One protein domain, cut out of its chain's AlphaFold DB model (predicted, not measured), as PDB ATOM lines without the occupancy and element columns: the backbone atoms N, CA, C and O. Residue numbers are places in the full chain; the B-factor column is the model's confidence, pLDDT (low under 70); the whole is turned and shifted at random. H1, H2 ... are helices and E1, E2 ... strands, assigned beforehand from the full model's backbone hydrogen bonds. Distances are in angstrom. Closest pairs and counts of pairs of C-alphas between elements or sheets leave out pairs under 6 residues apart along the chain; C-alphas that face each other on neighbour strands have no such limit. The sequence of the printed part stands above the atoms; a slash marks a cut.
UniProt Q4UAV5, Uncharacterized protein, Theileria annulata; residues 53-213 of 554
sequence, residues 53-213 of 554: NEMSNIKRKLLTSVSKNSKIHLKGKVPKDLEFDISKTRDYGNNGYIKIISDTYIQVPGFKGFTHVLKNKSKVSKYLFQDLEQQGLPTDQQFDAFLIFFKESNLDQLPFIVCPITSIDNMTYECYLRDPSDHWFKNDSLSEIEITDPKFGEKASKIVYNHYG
ATOM      1  N   ASN A  53     -53.771 -41.667   1.167       48.19
ATOM      2  CA  ASN A  53     -54.806 -42.068   0.227       48.19
ATOM      3  C   ASN A  53     -55.743 -40.929  -0.215       48.19
ATOM      4  O   ASN A  53     -56.078 -40.845  -1.396       48.19
ATOM      5  N   GLU A  54     -56.181 -40.044   0.683       46.19
ATOM      6  CA  GLU A  54     -57.039 -38.897   0.340       46.19
ATOM      7  C   GLU A  54     -56.302 -37.924  -0.575       46.19
ATOM      8  O   GLU A  54     -56.842 -37.470  -1.587       46.19
ATOM      9  N   MET A  55     -55.029 -37.692  -0.274       49.31
ATOM     10  CA  MET A  55     -54.187 -36.781  -1.030       49.31
ATOM     11  C   MET A  55     -53.828 -37.321  -2.425       49.31
ATOM     12  O   MET A  55     -53.890 -36.604  -3.428       49.31
ATOM     13  N   SER A  56     -53.546 -38.621  -2.505       54.28
ATOM     14  CA  SER A  56     -53.388 -39.358  -3.764       54.28
ATOM     15  C   SER A  56     -54.664 -39.308  -4.625       54.28
ATOM     16  O   SER A  56     -54.615 -39.018  -5.825       54.28
ATOM     17  N   ASN A  57     -55.838 -39.489  -4.012       51.53
ATOM     18  CA  ASN A  57     -57.126 -39.424  -4.707       51.53
ATOM     19  C   ASN A  57     -57.450 -38.019  -5.234       51.53
ATOM     20  O   ASN A  57     -58.018 -37.875  -6.319       51.53
ATOM     21  N   ILE A  58     -57.069 -36.987  -4.490       49.31
ATOM     22  CA  ILE A  58     -57.173 -35.588  -4.898       49.31
ATOM     23  C   ILE A  58     -56.278 -35.297  -6.110       49.31
ATOM     24  O   ILE A  58     -56.780 -34.799  -7.122       49.31
ATOM     25  N   LYS A  59     -54.990 -35.679  -6.049       52.41
ATOM     26  CA  LYS A  59     -54.046 -35.579  -7.180       52.41
ATOM     27  C   LYS A  59     -54.633 -36.210  -8.431       52.41
ATOM     28  O   LYS A  59     -54.666 -35.596  -9.496       52.41
ATOM     29  N   ARG A  60     -55.162 -37.426  -8.273       59.22
ATOM     30  CA  ARG A  60     -55.762 -38.194  -9.362       59.22
ATOM     31  C   ARG A  60     -56.946 -37.467  -9.994       59.22
ATOM     32  O   ARG A  60     -57.002 -37.344 -11.219       59.22
ATOM     33  N   LYS A  61     -57.886 -36.974  -9.180       52.00
ATOM     34  CA  LYS A  61     -59.071 -36.244  -9.663       52.00
ATOM     35  C   LYS A  61     -58.690 -34.956 -10.388       52.00
ATOM     36  O   LYS A  61     -59.265 -34.673 -11.437       52.00
ATOM     37  N   LEU A  62     -57.707 -34.218  -9.876       53.69
ATOM     38  CA  LEU A  62     -57.224 -32.982 -10.494       53.69
ATOM     39  C   LEU A  62     -56.546 -33.236 -11.838       53.69
ATOM     40  O   LEU A  62     -56.954 -32.641 -12.834       53.69
ATOM     41  N   LEU A  63     -55.593 -34.171 -11.893       58.91
ATOM     42  CA  LEU A  63     -54.914 -34.567 -13.133       58.91
ATOM     43  C   LEU A  63     -55.918 -34.999 -14.210       58.91
ATOM     44  O   LEU A  63     -55.864 -34.547 -15.356       58.91
ATOM     45  N   THR A  64     -56.891 -35.823 -13.817       60.47
ATOM     46  CA  THR A  64     -57.937 -36.319 -14.721       60.47
ATOM     47  C   THR A  64     -58.858 -35.191 -15.196       60.47
ATOM     48  O   THR A  64     -59.191 -35.118 -16.378       60.47
ATOM     49  N   SER A  65     -59.268 -34.298 -14.292       54.94
ATOM     50  CA  SER A  65     -60.159 -33.172 -14.598       54.94
ATOM     51  C   SER A  65     -59.495 -32.168 -15.537       54.94
ATOM     52  O   SER A  65     -60.066 -31.794 -16.561       54.94
ATOM     53  N   VAL A  66     -58.252 -31.781 -15.244       58.66
ATOM     54  CA  VAL A  66     -57.512 -30.819 -16.063       58.66
ATOM     55  C   VAL A  66     -57.229 -31.386 -17.442       58.66
ATOM     56  O   VAL A  66     -57.402 -30.676 -18.433       58.66
ATOM     57  N   SER A  67     -56.851 -32.662 -17.534       65.75
ATOM     58  CA  SER A  67     -56.678 -33.321 -18.825       65.75
ATOM     59  C   SER A  67     -57.973 -33.319 -19.640       65.75
ATOM     60  O   SER A  67     -57.968 -32.885 -20.791       65.75
ATOM     61  N   LYS A  68     -59.101 -33.734 -19.043       65.06
ATOM     62  CA  LYS A  68     -60.404 -33.768 -19.727       65.06
ATOM     63  C   LYS A  68     -60.818 -32.387 -20.217       65.06
ATOM     64  O   LYS A  68     -61.156 -32.242 -21.389       65.06
ATOM     65  N   ASN A  69     -60.705 -31.373 -19.365       55.28
ATOM     66  CA  ASN A  69     -61.018 -29.995 -19.740       55.28
ATOM     67  C   ASN A  69     -60.069 -29.484 -20.830       55.28
ATOM     68  O   ASN A  69     -60.513 -28.880 -21.799       55.28
ATOM     69  N   SER A  70     -58.777 -29.801 -20.742       66.00
ATOM     70  CA  SER A  70     -57.796 -29.432 -21.766       66.00
ATOM     71  C   SER A  70     -58.124 -30.045 -23.126       66.00
ATOM     72  O   SER A  70     -58.069 -29.337 -24.127       66.00
ATOM     73  N   LYS A  71     -58.540 -31.320 -23.171       72.38
ATOM     74  CA  LYS A  71     -58.934 -32.008 -24.412       72.38
ATOM     75  C   LYS A  71     -60.189 -31.411 -25.058       72.38
ATOM     76  O   LYS A  71     -60.259 -31.357 -26.283       72.38
ATOM     77  N   ILE A  72     -61.155 -30.940 -24.264       69.00
ATOM     78  CA  ILE A  72     -62.423 -30.366 -24.763       69.00
ATOM     79  C   ILE A  72     -62.185 -29.113 -25.620       69.00
ATOM     80  O   ILE A  72     -62.902 -28.890 -26.595       69.00
ATOM     81  N   HIS A  73     -61.157 -28.326 -25.303       68.81
ATOM     82  CA  HIS A  73     -60.845 -27.089 -26.024       68.81
ATOM     83  C   HIS A  73     -59.930 -27.289 -27.245       68.81
ATOM     84  O   HIS A  73     -59.701 -26.342 -27.995       68.81
ATOM     85  N   LEU A  74     -59.434 -28.509 -27.488       75.62
ATOM     86  CA  LEU A  74     -58.545 -28.803 -28.614       75.62
ATOM     87  C   LEU A  74     -59.320 -28.969 -29.939       75.62
ATOM     88  O   LEU A  74     -60.137 -29.881 -30.124       75.62
ATOM     89  N   LYS A  75     -59.032 -28.103 -30.918       76.50
ATOM     90  CA  LYS A  75     -59.624 -28.084 -32.270       76.50
ATOM     91  C   LYS A  75     -58.615 -28.535 -33.333       76.50
ATOM     92  O   LYS A  75     -57.505 -28.050 -33.394       76.50
ATOM     93  N   GLY A  76     -59.007 -29.429 -34.239       80.44
ATOM     94  CA  GLY A  76     -58.098 -29.971 -35.265       80.44
ATOM     95  C   GLY A  76     -58.012 -31.494 -35.249       80.44
ATOM     96  O   GLY A  76     -58.578 -32.149 -34.364       80.44
ATOM     97  N   LYS A  77     -57.365 -32.056 -36.273       82.31
ATOM     98  CA  LYS A  77     -57.224 -33.502 -36.486       82.31
ATOM     99  C   LYS A  77     -55.794 -33.919 -36.156       82.31
ATOM    100  O   LYS A  77     -54.866 -33.340 -36.704       82.31
ATOM    101  N   VAL A  78     -55.634 -34.925 -35.293       83.69
ATOM    102  CA  VAL A  78     -54.306 -35.478 -35.003       83.69
ATOM    103  C   VAL A  78     -53.750 -36.126 -36.284       83.69
ATOM    104  O   VAL A  78     -54.483 -36.897 -36.922       83.69
ATOM    105  N   PRO A  79     -52.505 -35.817 -36.693       84.19
ATOM    106  CA  PRO A  79     -51.841 -36.482 -37.812       84.19
ATOM    107  C   PRO A  79     -51.774 -38.002 -37.614       84.19
ATOM    108  O   PRO A  79     -51.715 -38.483 -36.484       84.19
ATOM    109  N   LYS A  80     -51.792 -38.767 -38.714       81.50
ATOM    110  CA  LYS A  80     -51.631 -40.233 -38.649       81.50
ATOM    111  C   LYS A  80     -50.227 -40.624 -38.191       81.50
ATOM    112  O   LYS A  80     -50.100 -41.516 -37.361       81.50
ATOM    113  N   ASP A  81     -49.230 -39.907 -38.696       84.44
ATOM    114  CA  ASP A  81     -47.819 -40.078 -38.376       84.44
ATOM    115  C   ASP A  81     -47.401 -38.891 -37.506       84.44
ATOM    116  O   ASP A  81     -46.831 -37.912 -37.977       84.44
ATOM    117  N   LEU A  82     -47.824 -38.903 -36.239       88.75
ATOM    118  CA  LEU A  82     -47.516 -37.810 -35.323       88.75
ATOM    119  C   LEU A  82     -46.010 -37.795 -35.050       88.75
ATOM    120  O   LEU A  82     -45.470 -38.744 -34.479       88.75
ATOM    121  N   GLU A  83     -45.355 -36.716 -35.450       91.06
ATOM    122  CA  GLU A  83     -43.993 -36.380 -35.047       91.06
ATOM    123  C   GLU A  83     -44.095 -35.497 -33.802       91.06
ATOM    124  O   GLU A  83     -44.774 -34.465 -33.821       91.06
ATOM    125  N   PHE A  84     -43.508 -35.933 -32.689       90.81
ATOM    126  CA  PHE A  84     -43.650 -35.239 -31.411       90.81
ATOM    127  C   PHE A  84     -42.352 -34.523 -31.035       90.81
ATOM    128  O   PHE A  84     -41.349 -35.163 -30.729       90.81
ATOM    129  N   ASP A  85     -42.381 -33.191 -31.056       89.12
ATOM    130  CA  ASP A  85     -41.246 -32.360 -30.662       89.12
ATOM    131  C   ASP A  85     -41.190 -32.203 -29.134       89.12
ATOM    132  O   ASP A  85     -42.006 -31.496 -28.534       89.12
ATOM    133  N   ILE A  86     -40.213 -32.866 -28.512       89.88
ATOM    134  CA  ILE A  86     -40.013 -32.885 -27.059       89.88
ATOM    135  C   ILE A  86     -39.393 -31.589 -26.523       89.88
ATOM    136  O   ILE A  86     -39.361 -31.393 -25.312       89.88
ATOM    137  N   SER A  87     -38.916 -30.696 -27.398       85.38
ATOM    138  CA  SER A  87     -38.355 -29.390 -27.011       85.38
ATOM    139  C   SER A  87     -39.425 -28.338 -26.711       85.38
ATOM    140  O   SER A  87     -39.146 -27.297 -26.116       85.38
ATOM    141  N   LYS A  88     -40.672 -28.580 -27.132       84.12
ATOM    142  CA  LYS A  88     -41.722 -27.563 -27.068       84.12
ATOM    143  C   LYS A  88     -42.122 -27.279 -25.626       84.12
ATOM    144  O   LYS A  88     -42.753 -28.102 -24.977       84.12
ATOM    145  N   THR A  89     -41.852 -26.068 -25.159       79.12
ATOM    146  CA  THR A  89     -42.268 -25.582 -23.832       79.12
ATOM    147  C   THR A  89     -43.489 -24.660 -23.885       79.12
ATOM    148  O   THR A  89     -44.040 -24.293 -22.848       79.12
ATOM    149  N   ARG A  90     -43.937 -24.276 -25.089       76.38
ATOM    150  CA  ARG A  90     -45.058 -23.351 -25.313       76.38
ATOM    151  C   ARG A  90     -45.979 -23.837 -26.420       76.38
ATOM    152  O   ARG A  90     -45.523 -24.385 -27.424       76.38
ATOM    153  N   ASP A  91     -47.271 -23.600 -26.235       72.94
ATOM    154  CA  ASP A  91     -48.266 -23.818 -27.275       72.94
ATOM    155  C   ASP A  91     -48.232 -22.640 -28.259       72.94
ATOM    156  O   ASP A  91     -48.555 -21.510 -27.904       72.94
ATOM    157  N   TYR A  92     -47.800 -22.899 -29.493       64.38
ATOM    158  CA  TYR A  92     -47.735 -21.887 -30.552       64.38
ATOM    159  C   TYR A  92     -49.070 -21.730 -31.303       64.38
ATOM    160  O   TYR A  92     -49.109 -21.077 -32.341       64.38
ATOM    161  N   GLY A  93     -50.155 -22.369 -30.841       58.31
ATOM    162  CA  GLY A  93     -51.511 -22.222 -31.386       58.31
ATOM    163  C   GLY A  93     -51.756 -22.903 -32.739       58.31
ATOM    164  O   GLY A  93     -52.899 -23.176 -33.097       58.31
ATOM    165  N   ASN A  94     -50.699 -23.252 -33.475       59.09
ATOM    166  CA  ASN A  94     -50.799 -23.884 -34.794       59.09
ATOM    167  C   ASN A  94     -51.255 -25.352 -34.732       59.09
ATOM    168  O   ASN A  94     -51.885 -25.857 -35.660       59.09
ATOM    169  N   ASN A  95     -50.971 -26.041 -33.625       67.50
ATOM    170  CA  ASN A  95     -51.252 -27.464 -33.458       67.50
ATOM    171  C   ASN A  95     -52.458 -27.657 -32.542       67.50
ATOM    172  O   ASN A  95     -52.325 -28.217 -31.461       67.50
ATOM    173  N   GLY A  96     -53.658 -27.252 -32.964       74.19
ATOM    174  CA  GLY A  96     -54.864 -27.341 -32.123       74.19
ATOM    175  C   GLY A  96     -55.296 -28.769 -31.705       74.19
ATOM    176  O   GLY A  96     -56.358 -28.972 -31.120       74.19
ATOM    177  N   TYR A  97     -54.489 -29.792 -31.977       83.56
ATOM    178  CA  TYR A  97     -54.655 -31.162 -31.496       83.56
ATOM    179  C   TYR A  97     -53.719 -31.536 -30.323       83.56
ATOM    180  O   TYR A  97     -53.840 -32.649 -29.809       83.56
ATOM    181  N   ILE A  98     -52.821 -30.643 -29.891       85.69
ATOM    182  CA  ILE A  98     -51.974 -30.769 -28.691       85.69
ATOM    183  C   ILE A  98     -52.101 -29.479 -27.880       85.69
ATOM    184  O   ILE A  98     -52.045 -28.402 -28.455       85.69
ATOM    185  N   LYS A  99     -52.226 -29.583 -26.553       84.44
ATOM    186  CA  LYS A  99     -52.113 -28.444 -25.628       84.44
ATOM    187  C   LYS A  99     -50.854 -28.589 -24.793       84.44
ATOM    188  O   LYS A  99     -50.647 -29.663 -24.229       84.44
ATOM    189  N   ILE A 100     -50.072 -27.523 -24.645       80.44
ATOM    190  CA  ILE A 100     -48.930 -27.497 -23.719       80.44
ATOM    191  C   ILE A 100     -49.317 -26.704 -22.475       80.44
ATOM    192  O   ILE A 100     -49.761 -25.562 -22.562       80.44
ATOM    193  N   ILE A 101     -49.169 -27.330 -21.315       76.12
ATOM    194  CA  ILE A 101     -49.377 -26.720 -20.005       76.12
ATOM    195  C   ILE A 101     -47.986 -26.434 -19.440       76.12
ATOM    196  O   ILE A 101     -47.199 -27.366 -19.256       76.12
ATOM    197  N   SER A 102     -47.696 -25.148 -19.219       60.88
ATOM    198  CA  SER A 102     -46.374 -24.617 -18.842       60.88
ATOM    199  C   SER A 102     -45.819 -25.187 -17.545       60.88
ATOM    200  O   SER A 102     -44.606 -25.214 -17.369       60.88
ATOM    201  N   ASP A 103     -46.711 -25.630 -16.663       61.12
ATOM    202  CA  ASP A 103     -46.379 -26.185 -15.365       61.12
ATOM    203  C   ASP A 103     -47.176 -27.475 -15.172       61.12
ATOM    204  O   ASP A 103     -48.406 -27.501 -15.290       61.12
ATOM    205  N   THR A 104     -46.479 -28.580 -14.906       58.84
ATOM    206  CA  THR A 104     -47.159 -29.834 -14.556       58.84
ATOM    207  C   THR A 104     -47.628 -29.813 -13.104       58.84
ATOM    208  O   THR A 104     -47.023 -29.200 -12.226       58.84
ATOM    209  N   TYR A 105     -48.691 -30.565 -12.826       52.44
ATOM    210  CA  TYR A 105     -49.182 -30.812 -11.464       52.44
ATOM    211  C   TYR A 105     -48.226 -31.660 -10.613       52.44
ATOM    212  O   TYR A 105     -48.451 -31.854  -9.420       52.44
ATOM    213  N   ILE A 106     -47.183 -32.196 -11.238       57.50
ATOM    214  CA  ILE A 106     -46.181 -33.067 -10.654       57.50
ATOM    215  C   ILE A 106     -44.865 -32.294 -10.658       57.50
ATOM    216  O   ILE A 106     -44.241 -32.074 -11.694       57.50
ATOM    217  N   GLN A 107     -44.464 -31.838  -9.480       64.44
ATOM    218  CA  GLN A 107     -43.257 -31.041  -9.308       64.44
ATOM    219  C   GLN A 107     -42.083 -31.957  -8.973       64.44
ATOM    220  O   GLN A 107     -42.213 -32.853  -8.136       64.44
ATOM    221  N   VAL A 108     -40.943 -31.730  -9.623       63.81
ATOM    222  CA  VAL A 108     -39.681 -32.422  -9.344       63.81
ATOM    223  C   VAL A 108     -38.655 -31.347  -8.984       63.81
ATOM    224  O   VAL A 108     -38.306 -30.551  -9.853       63.81
ATOM    225  N   PRO A 109     -38.181 -31.276  -7.728       68.31
ATOM    226  CA  PRO A 109     -37.215 -30.264  -7.306       68.31
ATOM    227  C   PRO A 109     -35.990 -30.178  -8.226       68.31
ATOM    228  O   PRO A 109     -35.373 -31.203  -8.530       68.31
ATOM    229  N   GLY A 110     -35.646 -28.957  -8.654       64.75
ATOM    230  CA  GLY A 110     -34.555 -28.665  -9.596       64.75
ATOM    231  C   GLY A 110     -34.938 -28.742 -11.079       64.75
ATOM    232  O   GLY A 110     -34.129 -28.392 -11.946       64.75
ATOM    233  N   PHE A 111     -36.167 -29.164 -11.386       71.00
ATOM    234  CA  PHE A 111     -36.648 -29.344 -12.750       71.00
ATOM    235  C   PHE A 111     -37.958 -28.600 -12.991       71.00
ATOM    236  O   PHE A 111     -38.885 -28.645 -12.184       71.00
ATOM    237  N   LYS A 112     -38.064 -27.973 -14.163       79.06
ATOM    238  CA  LYS A 112     -39.310 -27.401 -14.664       79.06
ATOM    239  C   LYS A 112     -39.986 -28.390 -15.599       79.06
ATOM    240  O   LYS A 112     -39.403 -28.795 -16.606       79.06
ATOM    241  N   GLY A 113     -41.208 -28.779 -15.261       77.06
ATOM    242  CA  GLY A 113     -41.970 -29.742 -16.040       77.06
ATOM    243  C   GLY A 113     -43.055 -29.102 -16.907       77.06
ATOM    244  O   GLY A 113     -43.751 -28.194 -16.458       77.06
ATOM    245  N   PHE A 114     -43.282 -29.673 -18.087       82.31
ATOM    246  CA  PHE A 114     -44.329 -29.312 -19.041       82.31
ATOM    247  C   PHE A 114     -45.227 -30.518 -19.320       82.31
ATOM    248  O   PHE A 114     -44.740 -31.643 -19.453       82.31
ATOM    249  N   THR A 115     -46.544 -30.292 -19.386       83.81
ATOM    250  CA  THR A 115     -47.506 -31.341 -19.765       83.81
ATOM    251  C   THR A 115     -48.020 -31.097 -21.172       83.81
ATOM    252  O   THR A 115     -48.664 -30.079 -21.421       83.81
ATOM    253  N   HIS A 116     -47.850 -32.065 -22.064       87.19
ATOM    254  CA  HIS A 116     -48.394 -32.025 -23.419       87.19
ATOM    255  C   HIS A 116     -49.594 -32.948 -23.490       87.19
ATOM    256  O   HIS A 116     -49.438 -34.163 -23.420       87.19
ATOM    257  N   VAL A 117     -50.796 -32.397 -23.619       86.38
ATOM    258  CA  VAL A 117     -52.043 -33.170 -23.686       86.38
ATOM    259  C   VAL A 117     -52.473 -33.320 -25.138       86.38
ATOM    260  O   VAL A 117     -52.749 -32.326 -25.810       86.38
ATOM    261  N   LEU A 118     -52.578 -34.561 -25.615       87.19
ATOM    262  CA  LEU A 118     -53.118 -34.859 -26.939       87.19
ATOM    263  C   LEU A 118     -54.645 -34.821 -26.915       87.19
ATOM    264  O   LEU A 118     -55.281 -35.345 -25.999       87.19
ATOM    265  N   LYS A 119     -55.247 -34.273 -27.973       86.31
ATOM    266  CA  LYS A 119     -56.702 -34.250 -28.165       86.31
ATOM    267  C   LYS A 119     -57.308 -35.647 -28.088       86.31
ATOM    268  O   LYS A 119     -58.258 -35.873 -27.346       86.31
ATOM    269  N   ASN A 120     -56.725 -36.574 -28.845       85.69
ATOM    270  CA  ASN A 120     -57.107 -37.978 -28.872       85.69
ATOM    271  C   ASN A 120     -55.865 -38.836 -28.666       85.69
ATOM    272  O   ASN A 120     -54.782 -38.486 -29.142       85.69
ATOM    273  N   LYS A 121     -56.051 -39.996 -28.036       88.69
ATOM    274  CA  LYS A 121     -54.990 -40.977 -27.848       88.69
ATOM    275  C   LYS A 121     -54.414 -41.403 -29.203       88.69
ATOM    276  O   LYS A 121     -55.153 -41.910 -30.048       88.69
ATOM    277  N   SER A 122     -53.126 -41.156 -29.427       89.12
ATOM    278  CA  SER A 122     -52.519 -41.237 -30.764       89.12
ATOM    279  C   SER A 122     -51.135 -41.864 -30.730       89.12
ATOM    280  O   SER A 122     -50.452 -41.807 -29.709       89.12
ATOM    281  N   LYS A 123     -50.740 -42.491 -31.842       91.69
ATOM    282  CA  LYS A 123     -49.410 -43.083 -31.980       91.69
ATOM    283  C   LYS A 123     -48.381 -42.021 -32.325       91.69
ATOM    284  O   LYS A 123     -48.645 -41.223 -33.218       91.69
ATOM    285  N   VAL A 124     -47.231 -42.048 -31.656       91.31
ATOM    286  CA  VAL A 124     -46.063 -41.245 -32.039       91.31
ATOM    287  C   VAL A 124     -45.177 -42.078 -32.958       91.31
ATOM    288  O   VAL A 124     -44.818 -43.208 -32.628       91.31
ATOM    289  N   SER A 125     -44.875 -41.514 -34.124       90.56
ATOM    290  CA  SER A 125     -44.031 -42.136 -35.148       90.56
ATOM    291  C   SER A 125     -42.545 -41.918 -34.868       90.56
ATOM    292  O   SER A 125     -41.760 -42.852 -34.987       90.56
ATOM    293  N   LYS A 126     -42.174 -40.712 -34.430       92.31
ATOM    294  CA  LYS A 126     -40.825 -40.351 -33.987       92.31
ATOM    295  C   LYS A 126     -40.859 -39.155 -33.043       92.31
ATOM    296  O   LYS A 126     -41.810 -38.364 -33.052       92.31
ATOM    297  N   TYR A 127     -39.798 -39.029 -32.260       92.06
ATOM    298  CA  TYR A 127     -39.564 -37.919 -31.349       92.06
ATOM    299  C   TYR A 127     -38.528 -36.980 -31.956       92.06
ATOM    300  O   TYR A 127     -37.537 -37.443 -32.511       92.06
ATOM    301  N   LEU A 128     -38.760 -35.676 -31.859       90.31
ATOM    302  CA  LEU A 128     -37.868 -34.650 -32.394       90.31
ATOM    303  C   LEU A 128     -37.405 -33.722 -31.276       90.31
ATOM    304  O   LEU A 128     -38.168 -33.424 -30.364       90.31
ATOM    305  N   PHE A 129     -36.185 -33.219 -31.381       86.56
ATOM    306  CA  PHE A 129     -35.708 -32.059 -30.640       86.56
ATOM    307  C   PHE A 129     -35.092 -31.099 -31.649       86.56
ATOM    308  O   PHE A 129     -34.094 -31.451 -32.271       86.56
ATOM    309  N   GLN A 130     -35.692 -29.921 -31.840       81.56
ATOM    310  CA  GLN A 130     -35.222 -28.941 -32.834       81.56
ATOM    311  C   GLN A 130     -34.942 -29.595 -34.206       81.56
ATOM    312  O   GLN A 130     -33.855 -29.474 -34.762       81.56
ATOM    313  N   ASP A 131     -35.918 -30.358 -34.708       80.38
ATOM    314  CA  ASP A 131     -35.861 -31.118 -35.968       80.38
ATOM    315  C   ASP A 131     -34.881 -32.312 -36.015       80.38
ATOM    316  O   ASP A 131     -34.840 -33.031 -37.016       80.38
ATOM    317  N   LEU A 132     -34.151 -32.602 -34.931       86.31
ATOM    318  CA  LEU A 132     -33.299 -33.790 -34.808       86.31
ATOM    319  C   LEU A 132     -34.054 -34.958 -34.174       86.31
ATOM    320  O   LEU A 132     -34.593 -34.844 -33.072       86.31
ATOM    321  N   GLU A 133     -34.053 -36.105 -34.850       90.25
ATOM    322  CA  GLU A 133     -34.697 -37.321 -34.356       90.25
ATOM    323  C   GLU A 133     -34.019 -37.858 -33.090       90.25
ATOM    324  O   GLU A 133     -32.799 -37.985 -33.021       90.25
ATOM    325  N   GLN A 134     -34.838 -38.180 -32.092       89.12
ATOM    326  CA  GLN A 134     -34.426 -38.695 -30.793       89.12
ATOM    327  C   GLN A 134     -34.722 -40.195 -30.713       89.12
ATOM    328  O   GLN A 134     -35.861 -40.618 -30.923       89.12
ATOM    329  N   GLN A 135     -33.707 -40.999 -30.387       86.00
ATOM    330  CA  GLN A 135     -33.814 -42.461 -30.322       86.00
ATOM    331  C   GLN A 135     -33.962 -42.975 -28.885       86.00
ATOM    332  O   GLN A 135     -33.438 -42.391 -27.943       86.00
ATOM    333  N   GLY A 136     -34.656 -44.104 -28.719       84.75
ATOM    334  CA  GLY A 136     -34.813 -44.790 -27.426       84.75
ATOM    335  C   GLY A 136     -36.099 -44.456 -26.660       84.75
ATOM    336  O   GLY A 136     -36.447 -45.157 -25.714       84.75
ATOM    337  N   LEU A 137     -36.856 -43.444 -27.101       91.56
ATOM    338  CA  LEU A 137     -38.226 -43.209 -26.635       91.56
ATOM    339  C   LEU A 137     -39.215 -44.162 -27.334       91.56
ATOM    340  O   LEU A 137     -39.001 -44.540 -28.489       91.56
ATOM    341  N   PRO A 138     -40.313 -44.559 -26.667       90.19
ATOM    342  CA  PRO A 138     -41.211 -45.589 -27.175       90.19
ATOM    343  C   PRO A 138     -42.055 -45.077 -28.348       90.19
ATOM    344  O   PRO A 138     -42.930 -44.233 -28.179       90.19
ATOM    345  N   THR A 139     -41.842 -45.627 -29.540       88.81
ATOM    346  CA  THR A 139     -42.661 -45.365 -30.735       88.81
ATOM    347  C   THR A 139     -43.734 -46.443 -30.930       88.81
ATOM    348  O   THR A 139     -43.793 -47.434 -30.198       88.81
ATOM    349  N   ASP A 140     -44.656 -46.228 -31.874       84.25
ATOM    350  CA  ASP A 140     -45.726 -47.170 -32.270       84.25
ATOM    351  C   ASP A 140     -46.775 -47.532 -31.203       84.25
ATOM    352  O   ASP A 140     -47.753 -48.246 -31.490       84.25
ATOM    353  N   GLN A 141     -46.639 -46.974 -30.003       86.75
ATOM    354  CA  GLN A 141     -47.610 -47.035 -28.919       86.75
ATOM    355  C   GLN A 141     -48.524 -45.812 -28.925       86.75
ATOM    356  O   GLN A 141     -48.182 -44.750 -29.436       86.75
ATOM    357  N   GLN A 142     -49.722 -45.973 -28.366       88.88
ATOM    358  CA  GLN A 142     -50.707 -44.905 -28.276       88.88
ATOM    359  C   GLN A 142     -50.584 -44.154 -26.947       88.88
ATOM    360  O   GLN A 142     -50.744 -44.759 -25.884       88.88
ATOM    361  N   PHE A 143     -50.407 -42.838 -27.021       90.88
ATOM    362  CA  PHE A 143     -50.231 -41.960 -25.865       90.88
ATOM    363  C   PHE A 143     -51.360 -40.942 -25.744       90.88
ATOM    364  O   PHE A 143     -51.928 -40.496 -26.742       90.88
ATOM    365  N   ASP A 144     -51.684 -40.590 -24.504       84.94
ATOM    366  CA  ASP A 144     -52.649 -39.553 -24.138       84.94
ATOM    367  C   ASP A 144     -51.974 -38.210 -23.838       84.94
ATOM    368  O   ASP A 144     -52.565 -37.152 -24.071       84.94
ATOM    369  N   ALA A 145     -50.769 -38.254 -23.275       87.25
ATOM    370  CA  ALA A 145     -49.994 -37.079 -22.918       87.25
ATOM    371  C   ALA A 145     -48.510 -37.410 -22.749       87.25
ATOM    372  O   ALA A 145     -48.117 -38.577 -22.741       87.25
ATOM    373  N   PHE A 146     -47.709 -36.369 -22.559       89.75
ATOM    374  CA  PHE A 146     -46.300 -36.458 -22.197       89.75
ATOM    375  C   PHE A 146     -46.031 -35.510 -21.032       89.75
ATOM    376  O   PHE A 146     -46.526 -34.383 -21.030       89.75
ATOM    377  N   LEU A 147     -45.264 -35.970 -20.047       87.31
ATOM    378  CA  LEU A 147     -44.644 -35.101 -19.049       87.31
ATOM    379  C   LEU A 147     -43.179 -34.953 -19.414       87.31
ATOM    380  O   LEU A 147     -42.487 -35.954 -19.587       87.31
ATOM    381  N   ILE A 148     -42.715 -33.721 -19.546       89.56
ATOM    382  CA  ILE A 148     -41.353 -33.429 -19.983       89.56
ATOM    383  C   ILE A 148     -40.711 -32.520 -18.954       89.56
ATOM    384  O   ILE A 148     -41.271 -31.474 -18.650       89.56
ATOM    385  N   PHE A 149     -39.548 -32.894 -18.430       86.31
ATOM    386  CA  PHE A 149     -38.851 -32.122 -17.405       86.31
ATOM    387  C   PHE A 149     -37.501 -31.628 -17.910       86.31
ATOM    388  O   PHE A 149     -36.650 -32.411 -18.332       86.31
ATOM    389  N   PHE A 150     -37.300 -30.319 -17.814       83.94
ATOM    390  CA  PHE A 150     -36.060 -29.617 -18.120       83.94
ATOM    391  C   PHE A 150     -35.399 -29.178 -16.820       83.94
ATOM    392  O   PHE A 150     -36.077 -29.012 -15.808       83.94
ATOM    393  N   LYS A 151     -34.088 -28.934 -16.832       80.25
ATOM    394  CA  LYS A 151     -33.447 -28.255 -15.701       80.25
ATOM    395  C   LYS A 151     -34.058 -26.863 -15.568       80.25
ATOM    396  O   LYS A 151     -34.139 -26.136 -16.553       80.25
ATOM    397  N   GLU A 152     -34.477 -26.481 -14.369       72.69
ATOM    398  CA  GLU A 152     -35.226 -25.231 -14.180       72.69
ATOM    399  C   GLU A 152     -34.440 -23.987 -14.630       72.69
ATOM    400  O   GLU A 152     -35.019 -23.043 -15.161       72.69
ATOM    401  N   SER A 153     -33.111 -24.021 -14.497       69.56
ATOM    402  CA  SER A 153     -32.220 -22.937 -14.911       69.56
ATOM    403  C   SER A 153     -31.925 -22.875 -16.412       69.56
ATOM    404  O   SER A 153     -31.292 -21.920 -16.853       69.56
ATOM    405  N   ASN A 154     -32.317 -23.882 -17.201       74.31
ATOM    406  CA  ASN A 154     -32.022 -23.928 -18.632       74.31
ATOM    407  C   ASN A 154     -33.060 -24.781 -19.383       74.31
ATOM    408  O   ASN A 154     -33.034 -26.015 -19.310       74.31
ATOM    409  N   LEU A 155     -33.943 -24.095 -20.115       77.75
ATOM    410  CA  LEU A 155     -35.038 -24.686 -20.892       77.75
ATOM    411  C   LEU A 155     -34.698 -24.894 -22.376       77.75
ATOM    412  O   LEU A 155     -35.468 -25.546 -23.072       77.75
ATOM    413  N   ASP A 156     -33.572 -24.357 -22.853       75.50
ATOM    414  CA  ASP A 156     -33.185 -24.413 -24.271       75.50
ATOM    415  C   ASP A 156     -32.432 -25.708 -24.629       75.50
ATOM    416  O   ASP A 156     -32.186 -25.999 -25.800       75.50
ATOM    417  N   GLN A 157     -32.069 -26.504 -23.623       80.94
ATOM    418  CA  GLN A 157     -31.433 -27.814 -23.774       80.94
ATOM    419  C   GLN A 157     -32.452 -28.954 -23.916       80.94
ATOM    420  O   GLN A 157     -33.632 -28.805 -23.601       80.94
ATOM    421  N   LEU A 158     -31.968 -30.133 -24.319       84.44
ATOM    422  CA  LEU A 158     -32.743 -31.375 -24.270       84.44
ATOM    423  C   LEU A 158     -33.311 -31.620 -22.859       84.44
ATOM    424  O   LEU A 158     -32.612 -31.389 -21.864       84.44
ATOM    425  N   PRO A 159     -34.555 -32.119 -22.749       89.56
ATOM    426  CA  PRO A 159     -35.118 -32.457 -21.454       89.56
ATOM    427  C   PRO A 159     -34.310 -33.565 -20.768       89.56
ATOM    428  O   PRO A 159     -33.641 -34.380 -21.402       89.56
ATOM    429  N   PHE A 160     -34.374 -33.591 -19.440       88.12
ATOM    430  CA  PHE A 160     -33.713 -34.597 -18.606       88.12
ATOM    431  C   PHE A 160     -34.588 -35.829 -18.396       88.12
ATOM    432  O   PHE A 160     -34.068 -36.918 -18.156       88.12
ATOM    433  N   ILE A 161     -35.907 -35.638 -18.453       89.94
ATOM    434  CA  ILE A 161     -36.900 -36.677 -18.203       89.94
ATOM    435  C   ILE A 161     -38.030 -36.511 -19.209       89.94
ATOM    436  O   ILE A 161     -38.573 -35.414 -19.363       89.94
ATOM    437  N   VAL A 162     -38.427 -37.611 -19.836       92.12
ATOM    438  CA  VAL A 162     -39.658 -37.691 -20.622       92.12
ATOM    439  C   VAL A 162     -40.461 -38.867 -20.093       92.12
ATOM    440  O   VAL A 162     -39.976 -39.995 -20.074       92.12
ATOM    441  N   CYS A 163     -41.694 -38.613 -19.668       90.38
ATOM    442  CA  CYS A 163     -42.627 -39.648 -19.246       90.38
ATOM    443  C   CYS A 163     -43.834 -39.688 -20.192       90.38
ATOM    444  O   CYS A 163     -44.786 -38.915 -20.012       90.38
ATOM    445  N   PRO A 164     -43.819 -40.551 -21.224       90.81
ATOM    446  CA  PRO A 164     -44.990 -40.803 -22.049       90.81
ATOM    447  C   PRO A 164     -46.113 -41.438 -21.222       90.81
ATOM    448  O   PRO A 164     -45.929 -42.461 -20.559       90.81
ATOM    449  N   ILE A 165     -47.302 -40.843 -21.280       86.81
ATOM    450  CA  ILE A 165     -48.493 -41.323 -20.576       86.81
ATOM    451  C   ILE A 165     -49.363 -42.081 -21.572       86.81
ATOM    452  O   ILE A 165     -49.946 -41.498 -22.489       86.81
ATOM    453  N   THR A 166     -49.495 -43.389 -21.378       84.44
ATOM    454  CA  THR A 166     -50.342 -44.244 -22.220       84.44
ATOM    455  C   THR A 166     -51.819 -44.138 -21.848       84.44
ATOM    456  O   THR A 166     -52.677 -44.335 -22.709       84.44
ATOM    457  N   SER A 167     -52.151 -43.828 -20.593       78.19
ATOM    458  CA  SER A 167     -53.524 -43.543 -20.163       78.19
ATOM    459  C   SER A 167     -53.527 -42.583 -18.987       78.19
ATOM    460  O   SER A 167     -53.008 -42.908 -17.920       78.19
ATOM    461  N   ILE A 168     -54.151 -41.418 -19.162       70.19
ATOM    462  CA  ILE A 168     -54.305 -40.452 -18.064       70.19
ATOM    463  C   ILE A 168     -55.331 -40.958 -17.048       70.19
ATOM    464  O   ILE A 168     -55.118 -40.831 -15.847       70.19
ATOM    465  N   ASP A 169     -56.421 -41.579 -17.510       68.38
ATOM    466  CA  ASP A 169     -57.470 -42.097 -16.622       68.38
ATOM    467  C   ASP A 169     -56.946 -43.234 -15.725       68.38
ATOM    468  O   ASP A 169     -57.317 -43.318 -14.553       68.38
ATOM    469  N   ASN A 170     -56.051 -44.079 -16.252       67.88
ATOM    470  CA  ASN A 170     -55.455 -45.190 -15.500       67.88
ATOM    471  C   ASN A 170     -54.101 -44.838 -14.864       67.88
ATOM    472  O   ASN A 170     -53.507 -45.701 -14.226       67.88
ATOM    473  N   MET A 171     -53.611 -43.603 -15.043       66.69
ATOM    474  CA  MET A 171     -52.293 -43.146 -14.579       66.69
ATOM    475  C   MET A 171     -51.147 -44.077 -15.000       66.69
ATOM    476  O   MET A 171     -50.221 -44.319 -14.231       66.69
ATOM    477  N   THR A 172     -51.213 -44.624 -16.216       78.75
ATOM    478  CA  THR A 172     -50.183 -45.527 -16.741       78.75
ATOM    479  C   THR A 172     -49.167 -44.741 -17.551       78.75
ATOM    480  O   THR A 172     -49.508 -44.110 -18.557       78.75
ATOM    481  N   TYR A 173     -47.915 -44.793 -17.121       85.19
ATOM    482  CA  TYR A 173     -46.810 -44.086 -17.744       85.19
ATOM    483  C   TYR A 173     -45.513 -44.865 -17.547       85.19
ATOM    484  O   TYR A 173     -45.415 -45.734 -16.684       85.19
ATOM    485  N   GLU A 174     -44.527 -44.533 -18.361       88.75
ATOM    486  CA  GLU A 174     -43.147 -44.966 -18.191       88.75
ATOM    487  C   GLU A 174     -42.281 -43.719 -18.280       88.75
ATOM    488  O   GLU A 174     -42.600 -42.821 -19.055       88.75
ATOM    489  N   CYS A 175     -41.218 -43.637 -17.492       90.12
ATOM    490  CA  CYS A 175     -40.296 -42.514 -17.528       90.12
ATOM    491  C   CYS A 175     -38.953 -42.935 -18.109       90.12
ATOM    492  O   CYS A 175     -38.406 -43.991 -17.790       90.12
ATOM    493  N   TYR A 176     -38.420 -42.055 -18.944       92.19
ATOM    494  CA  TYR A 176     -37.171 -42.224 -19.654       92.19
ATOM    495  C   TYR A 176     -36.224 -41.109 -19.237       92.19
ATOM    496  O   TYR A 176     -36.626 -39.945 -19.129       92.19
ATOM    497  N   LEU A 177     -34.975 -41.483 -18.999       90.94
ATOM    498  CA  LEU A 177     -33.881 -40.558 -18.758       90.94
ATOM    499  C   LEU A 177     -32.952 -40.582 -19.968       90.94
ATOM    500  O   LEU A 177     -32.881 -41.570 -20.700       90.94
ATOM    501  N   ARG A 178     -32.267 -39.466 -20.177       86.88
ATOM    502  CA  ARG A 178     -31.264 -39.307 -21.219       86.88
ATOM    503  C   ARG A 178     -29.900 -39.704 -20.655       86.88
ATOM    504  O   ARG A 178     -29.591 -39.438 -19.492       86.88
ATOM    505  N   ASP A 179     -29.084 -40.368 -21.452       78.44
ATOM    506  CA  ASP A 179     -27.680 -40.596 -21.120       78.44
ATOM    507  C   ASP A 179     -26.784 -39.471 -21.690       78.44
ATOM    508  O   ASP A 179     -27.249 -38.612 -22.442       78.44
ATOM    509  N   PRO A 180     -25.486 -39.424 -21.350       69.81
ATOM    510  CA  PRO A 180     -24.570 -38.425 -21.907       69.81
ATOM    511  C   PRO A 180     -24.365 -38.508 -23.431       69.81
ATOM    512  O   PRO A 180     -23.768 -37.600 -24.004       69.81
ATOM    513  N   SER A 181     -24.826 -39.584 -24.079       71.62
ATOM    514  CA  SER A 181     -24.753 -39.803 -25.529       71.62
ATOM    515  C   SER A 181     -26.081 -39.486 -26.232       71.62
ATOM    516  O   SER A 181     -26.292 -39.932 -27.359       71.62
ATOM    517  N   ASP A 182     -26.987 -38.764 -25.564       73.75
ATOM    518  CA  ASP A 182     -28.325 -38.394 -26.041       73.75
ATOM    519  C   ASP A 182     -29.259 -39.574 -26.362       73.75
ATOM    520  O   ASP A 182     -30.276 -39.407 -27.041       73.75
ATOM    521  N   HIS A 183     -28.971 -40.768 -25.837       83.31
ATOM    522  CA  HIS A 183     -29.870 -41.912 -25.940       83.31
ATOM    523  C   HIS A 183     -30.843 -41.932 -24.765       83.31
ATOM    524  O   HIS A 183     -30.482 -41.720 -23.604       83.31
ATOM    525  N   TRP A 184     -32.103 -42.220 -25.074       90.81
ATOM    526  CA  TRP A 184     -33.144 -42.373 -24.069       90.81
ATOM    527  C   TRP A 184     -33.218 -43.820 -23.603       90.81
ATOM    528  O   TRP A 184     -33.315 -44.743 -24.412       90.81
ATOM    529  N   PHE A 185     -33.227 -44.023 -22.292       88.06
ATOM    530  CA  PHE A 185     -33.424 -45.339 -21.699       88.06
ATOM    531  C   PHE A 185     -34.545 -45.280 -20.668       88.06
ATOM    532  O   PHE A 185     -34.728 -44.290 -19.952       88.06
ATOM    533  N   LYS A 186     -35.326 -46.359 -20.605       91.62
ATOM    534  CA  LYS A 186     -36.379 -46.498 -19.606       91.62
ATOM    535  C   LYS A 186     -35.736 -46.593 -18.226       91.62
ATOM    536  O   LYS A 186     -34.870 -47.434 -18.002       91.62
ATOM    537  N   ASN A 187     -36.176 -45.750 -17.301       90.06
ATOM    538  CA  ASN A 187     -35.772 -45.839 -15.907       90.06
ATOM    539  C   ASN A 187     -36.899 -46.513 -15.115       90.06
ATOM    540  O   ASN A 187     -37.923 -45.889 -14.816       90.06
ATOM    541  N   ASP A 188     -36.726 -47.799 -14.808       84.44
ATOM    542  CA  ASP A 188     -37.742 -48.589 -14.105       84.44
ATOM    543  C   ASP A 188     -38.015 -48.026 -12.705       84.44
ATOM    544  O   ASP A 188     -39.170 -47.847 -12.337       84.44
ATOM    545  N   SER A 189     -36.976 -47.610 -11.972       83.12
ATOM    546  CA  SER A 189     -37.130 -47.035 -10.628       83.12
ATOM    547  C   SER A 189     -37.971 -45.757 -10.608       83.12
ATOM    548  O   SER A 189     -38.747 -45.553  -9.681       83.12
ATOM    549  N   LEU A 190     -37.838 -44.894 -11.618       81.56
ATOM    550  CA  LEU A 190     -38.648 -43.684 -11.771       81.56
ATOM    551  C   LEU A 190     -40.070 -44.020 -12.244       81.56
ATOM    552  O   LEU A 190     -41.026 -43.380 -11.812       81.56
ATOM    553  N   SER A 191     -40.204 -45.035 -13.100       83.44
ATOM    554  CA  SER A 191     -41.489 -45.515 -13.626       83.44
ATOM    555  C   SER A 191     -42.343 -46.235 -12.572       83.44
ATOM    556  O   SER A 191     -43.564 -46.248 -12.684       83.44
ATOM    557  N   GLU A 192     -41.717 -46.834 -11.555       84.50
ATOM    558  CA  GLU A 192     -42.386 -47.549 -10.458       84.50
ATOM    559  C   GLU A 192     -42.957 -46.627  -9.375       84.50
ATOM    560  O   GLU A 192     -43.815 -47.044  -8.592       84.50
ATOM    561  N   ILE A 193     -42.502 -45.374  -9.298       73.81
ATOM    562  CA  ILE A 193     -43.090 -44.405  -8.371       73.81
ATOM    563  C   ILE A 193     -44.511 -44.135  -8.855       73.81
ATOM    564  O   ILE A 193     -44.741 -43.991 -10.044       73.81
ATOM    565  N   GLU A 194     -45.500 -44.034  -7.977       69.56
ATOM    566  CA  GLU A 194     -46.813 -43.560  -8.411       69.56
ATOM    567  C   GLU A 194     -46.780 -42.034  -8.570       69.56
ATOM    568  O   GLU A 194     -46.386 -41.330  -7.645       69.56
ATOM    569  N   ILE A 195     -47.270 -41.480  -9.685       64.31
ATOM    570  CA  ILE A 195     -47.442 -40.018  -9.869       64.31
ATOM    571  C   ILE A 195     -48.242 -39.377  -8.717       64.31
ATOM    572  O   ILE A 195     -48.071 -38.204  -8.370       64.31
ATOM    573  N   THR A 196     -49.135 -40.156  -8.108       61.75
ATOM    574  CA  THR A 196     -49.954 -39.746  -6.970       61.75
ATOM    575  C   THR A 196     -49.247 -39.863  -5.618       61.75
ATOM    576  O   THR A 196     -49.800 -39.406  -4.617       61.75
ATOM    577  N   ASP A 197     -48.032 -40.418  -5.569       62.66
ATOM    578  CA  ASP A 197     -47.221 -40.507  -4.357       62.66
ATOM    579  C   ASP A 197     -46.982 -39.085  -3.798       62.66
ATOM    580  O   ASP A 197     -46.595 -38.163  -4.534       62.66
ATOM    581  N   PRO A 198     -47.243 -38.839  -2.504       53.72
ATOM    582  CA  PRO A 198     -46.954 -37.553  -1.872       53.72
ATOM    583  C   PRO A 198     -45.472 -37.160  -1.956       53.72
ATOM    584  O   PRO A 198     -45.179 -35.970  -1.984       53.72
ATOM    585  N   LYS A 199     -44.562 -38.133  -2.065       63.97
ATOM    586  CA  LYS A 199     -43.111 -37.949  -2.201       63.97
ATOM    587  C   LYS A 199     -42.598 -38.170  -3.622       63.97
ATOM    588  O   LYS A 199     -41.394 -38.350  -3.796       63.97
ATOM    589  N   PHE A 200     -43.477 -38.173  -4.631       68.81
ATOM    590  CA  PHE A 200     -43.068 -38.373  -6.024       68.81
ATOM    591  C   PHE A 200     -41.895 -37.459  -6.398       68.81
ATOM    592  O   PHE A 200     -40.863 -37.949  -6.840       68.81
ATOM    593  N   GLY A 201     -42.029 -36.150  -6.149       64.44
ATOM    594  CA  GLY A 201     -41.026 -35.155  -6.526       64.44
ATOM    595  C   GLY A 201     -39.661 -35.410  -5.898       64.44
ATOM    596  O   GLY A 201     -38.666 -35.455  -6.610       64.44
ATOM    597  N   GLU A 202     -39.612 -35.644  -4.584       69.31
ATOM    598  CA  GLU A 202     -38.370 -35.934  -3.852       69.31
ATOM    599  C   GLU A 202     -37.694 -37.217  -4.355       69.31
ATOM    600  O   GLU A 202     -36.487 -37.236  -4.596       69.31
ATOM    601  N   LYS A 203     -38.472 -38.294  -4.543       71.94
ATOM    602  CA  LYS A 203     -37.957 -39.580  -5.031       71.94
ATOM    603  C   LYS A 203     -37.455 -39.472  -6.470       71.94
ATOM    604  O   LYS A 203     -36.356 -39.936  -6.760       71.94
ATOM    605  N   ALA A 204     -38.238 -38.841  -7.344       74.12
ATOM    606  CA  ALA A 204     -37.887 -38.622  -8.740       74.12
ATOM    607  C   ALA A 204     -36.622 -37.769  -8.860       74.12
ATOM    608  O   ALA A 204     -35.685 -38.148  -9.553       74.12
ATOM    609  N   SER A 205     -36.569 -36.666  -8.113       72.31
ATOM    610  CA  SER A 205     -35.422 -35.765  -8.063       72.31
ATOM    611  C   SER A 205     -34.161 -36.512  -7.633       72.31
ATOM    612  O   SER A 205     -33.169 -36.477  -8.350       72.31
ATOM    613  N   LYS A 206     -34.224 -37.302  -6.554       75.50
ATOM    614  CA  LYS A 206     -33.089 -38.114  -6.096       75.50
ATOM    615  C   LYS A 206     -32.598 -39.112  -7.151       75.50
ATOM    616  O   LYS A 206     -31.395 -39.245  -7.346       75.50
ATOM    617  N   ILE A 207     -33.506 -39.810  -7.839       80.62
ATOM    618  CA  ILE A 207     -33.130 -40.749  -8.913       80.62
ATOM    619  C   ILE A 207     -32.402 -40.010 -10.038       80.62
ATOM    620  O   ILE A 207     -31.397 -40.495 -10.547       80.62
ATOM    621  N   VAL A 208     -32.893 -38.827 -10.403       82.25
ATOM    622  CA  VAL A 208     -32.329 -38.024 -11.489       82.25
ATOM    623  C   VAL A 208     -30.970 -37.444 -11.085       82.25
ATOM    624  O   VAL A 208     -30.016 -37.569 -11.848       82.25
ATOM    625  N   TYR A 209     -30.839 -36.879  -9.883       78.81
ATOM    626  CA  TYR A 209     -29.564 -36.372  -9.362       78.81
ATOM    627  C   TYR A 209     -28.495 -37.468  -9.300       78.81
ATOM    628  O   TYR A 209     -27.383 -37.247  -9.779       78.81
ATOM    629  N   ASN A 210     -28.861 -38.662  -8.824       80.25
ATOM    630  CA  ASN A 210     -27.978 -39.830  -8.827       80.25
ATOM    631  C   ASN A 210     -27.570 -40.241 -10.247       80.25
ATOM    632  O   ASN A 210     -26.405 -40.536 -10.487       80.25
ATOM    633  N   HIS A 211     -28.521 -40.267 -11.187       82.56
ATOM    634  CA  HIS A 211     -28.265 -40.691 -12.567       82.56
ATOM    635  C   HIS A 211     -27.274 -39.775 -13.293       82.56
ATOM    636  O   HIS A 211     -26.410 -40.248 -14.025       82.56
ATOM    637  N   TYR A 212     -27.381 -38.464 -13.081       77.81
ATOM    638  CA  TYR A 212     -26.527 -37.479 -13.750       77.81
ATOM    639  C   TYR A 212     -25.320 -37.029 -12.908       77.81
ATOM    640  O   TYR A 212     -24.596 -36.134 -13.340       77.81
ATOM    641  N   GLY A 213     -25.107 -37.601 -11.714       65.06
ATOM    642  CA  GLY A 213     -24.016 -37.207 -10.812       65.06
ATOM    643  C   GLY A 213     -24.068 -35.728 -10.407       65.06
ATOM    644  O   GLY A 213     -23.037 -35.080 -10.271       65.06
TER     645      GLY A 213
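This is residues 53 to 213 of the 554 residues of an uncharacterized protein of Theileria annulata (UniProt Q4UAV5). The body is one strongly twisted, branched sheet of eight strands, with the long strand E3 turning sharply back at residue 125 and E5 and E6 running through the middle. H1 stands at one side and meets the sheet with its last residues, 66 to 72; H3 lies past the sheet near E7, with tiny H2 beside it. The 161 printed residues hold three named helices and eight named strands, in the order H1 E1 E2 E3 E4 E5 E6 E7 E8 H2 H3, and the class is mixed. Sheet neighbours are antiparallel but for E1 and E3, which are parallel. The whole is compact, with a radius of gyration of the C-alphas of 14.8 A and spans of 41 by 41 by 28 A.

Find C-alpha 111 at (-36.648, -29.344, -12.750), where E3, residues 111 to 129, begins; it bends by 153 degrees at residue 125, and its ends are 18.1 A apart. E5, residues 142 to 151, spans 27.1 A and bends by 56 degrees at residue 145; E6, residues 161 to 167, spans 18.1 A. Look for the shorter strands at E1, residues 82 to 85, E2, 98 to 101, E4, 132 to 134, E7, 176 to 178, and E8, 184 to 186. H1, residues 53 to 72, starts at C-alpha 53 (-54.806, -42.068, 0.227) and spans 28.6 A. After H2, residues 188 to 191, H3, residues 200 to 212, runs 18.3 A to C-alpha 212 at (-26.527, -37.479, -13.750).

Start at E3, whose pairing is staggered: residues 111 to 123 pair with E5, where N 114 and O 148 are 2.8 A apart, and 115 to 118 with E2, where N 101 and O 115 are 2.8 A apart. Farther on, E1 lies on one side, with N 84 and O 126 at 3.0 A, and E4 on the other side, with N 134 and O 127 at 2.8 A. E2 E3 E4 and E5 E6 E7 E8 are meanders, each strand the antiparallel neighbour of the one before. Along the second, see N 163 and O 147 at 2.8 A, N 176 and O 162 at 2.8 A, and N 185 and O 177 at 2.9 A. H1 only grazes the sheet; its closest C-alphas to E3 are Lys 71 and Lys 119, 4.9 A apart. H2 and H3 only graze the sheet too. H3, with residues 203 to 207 alone, touches H2, the C-alphas of Leu 190 and Ala 204 being 5.9 A apart; H1 is apart from both. In H1 and H3 every O i to N i+4 pair is within hydrogen-bond range; H2 is too short for one.

The C-alphas farthest apart, of Glu 54 and Asp 131, are 42.7 A apart. The printed part has no cut, and its one long link is E1 to E2, residues 86 to 97. Mean pLDDT of the printed part is 77.0; 48 residues are under 70, among them 53 to 70, 102 to 110 and 194 to 202.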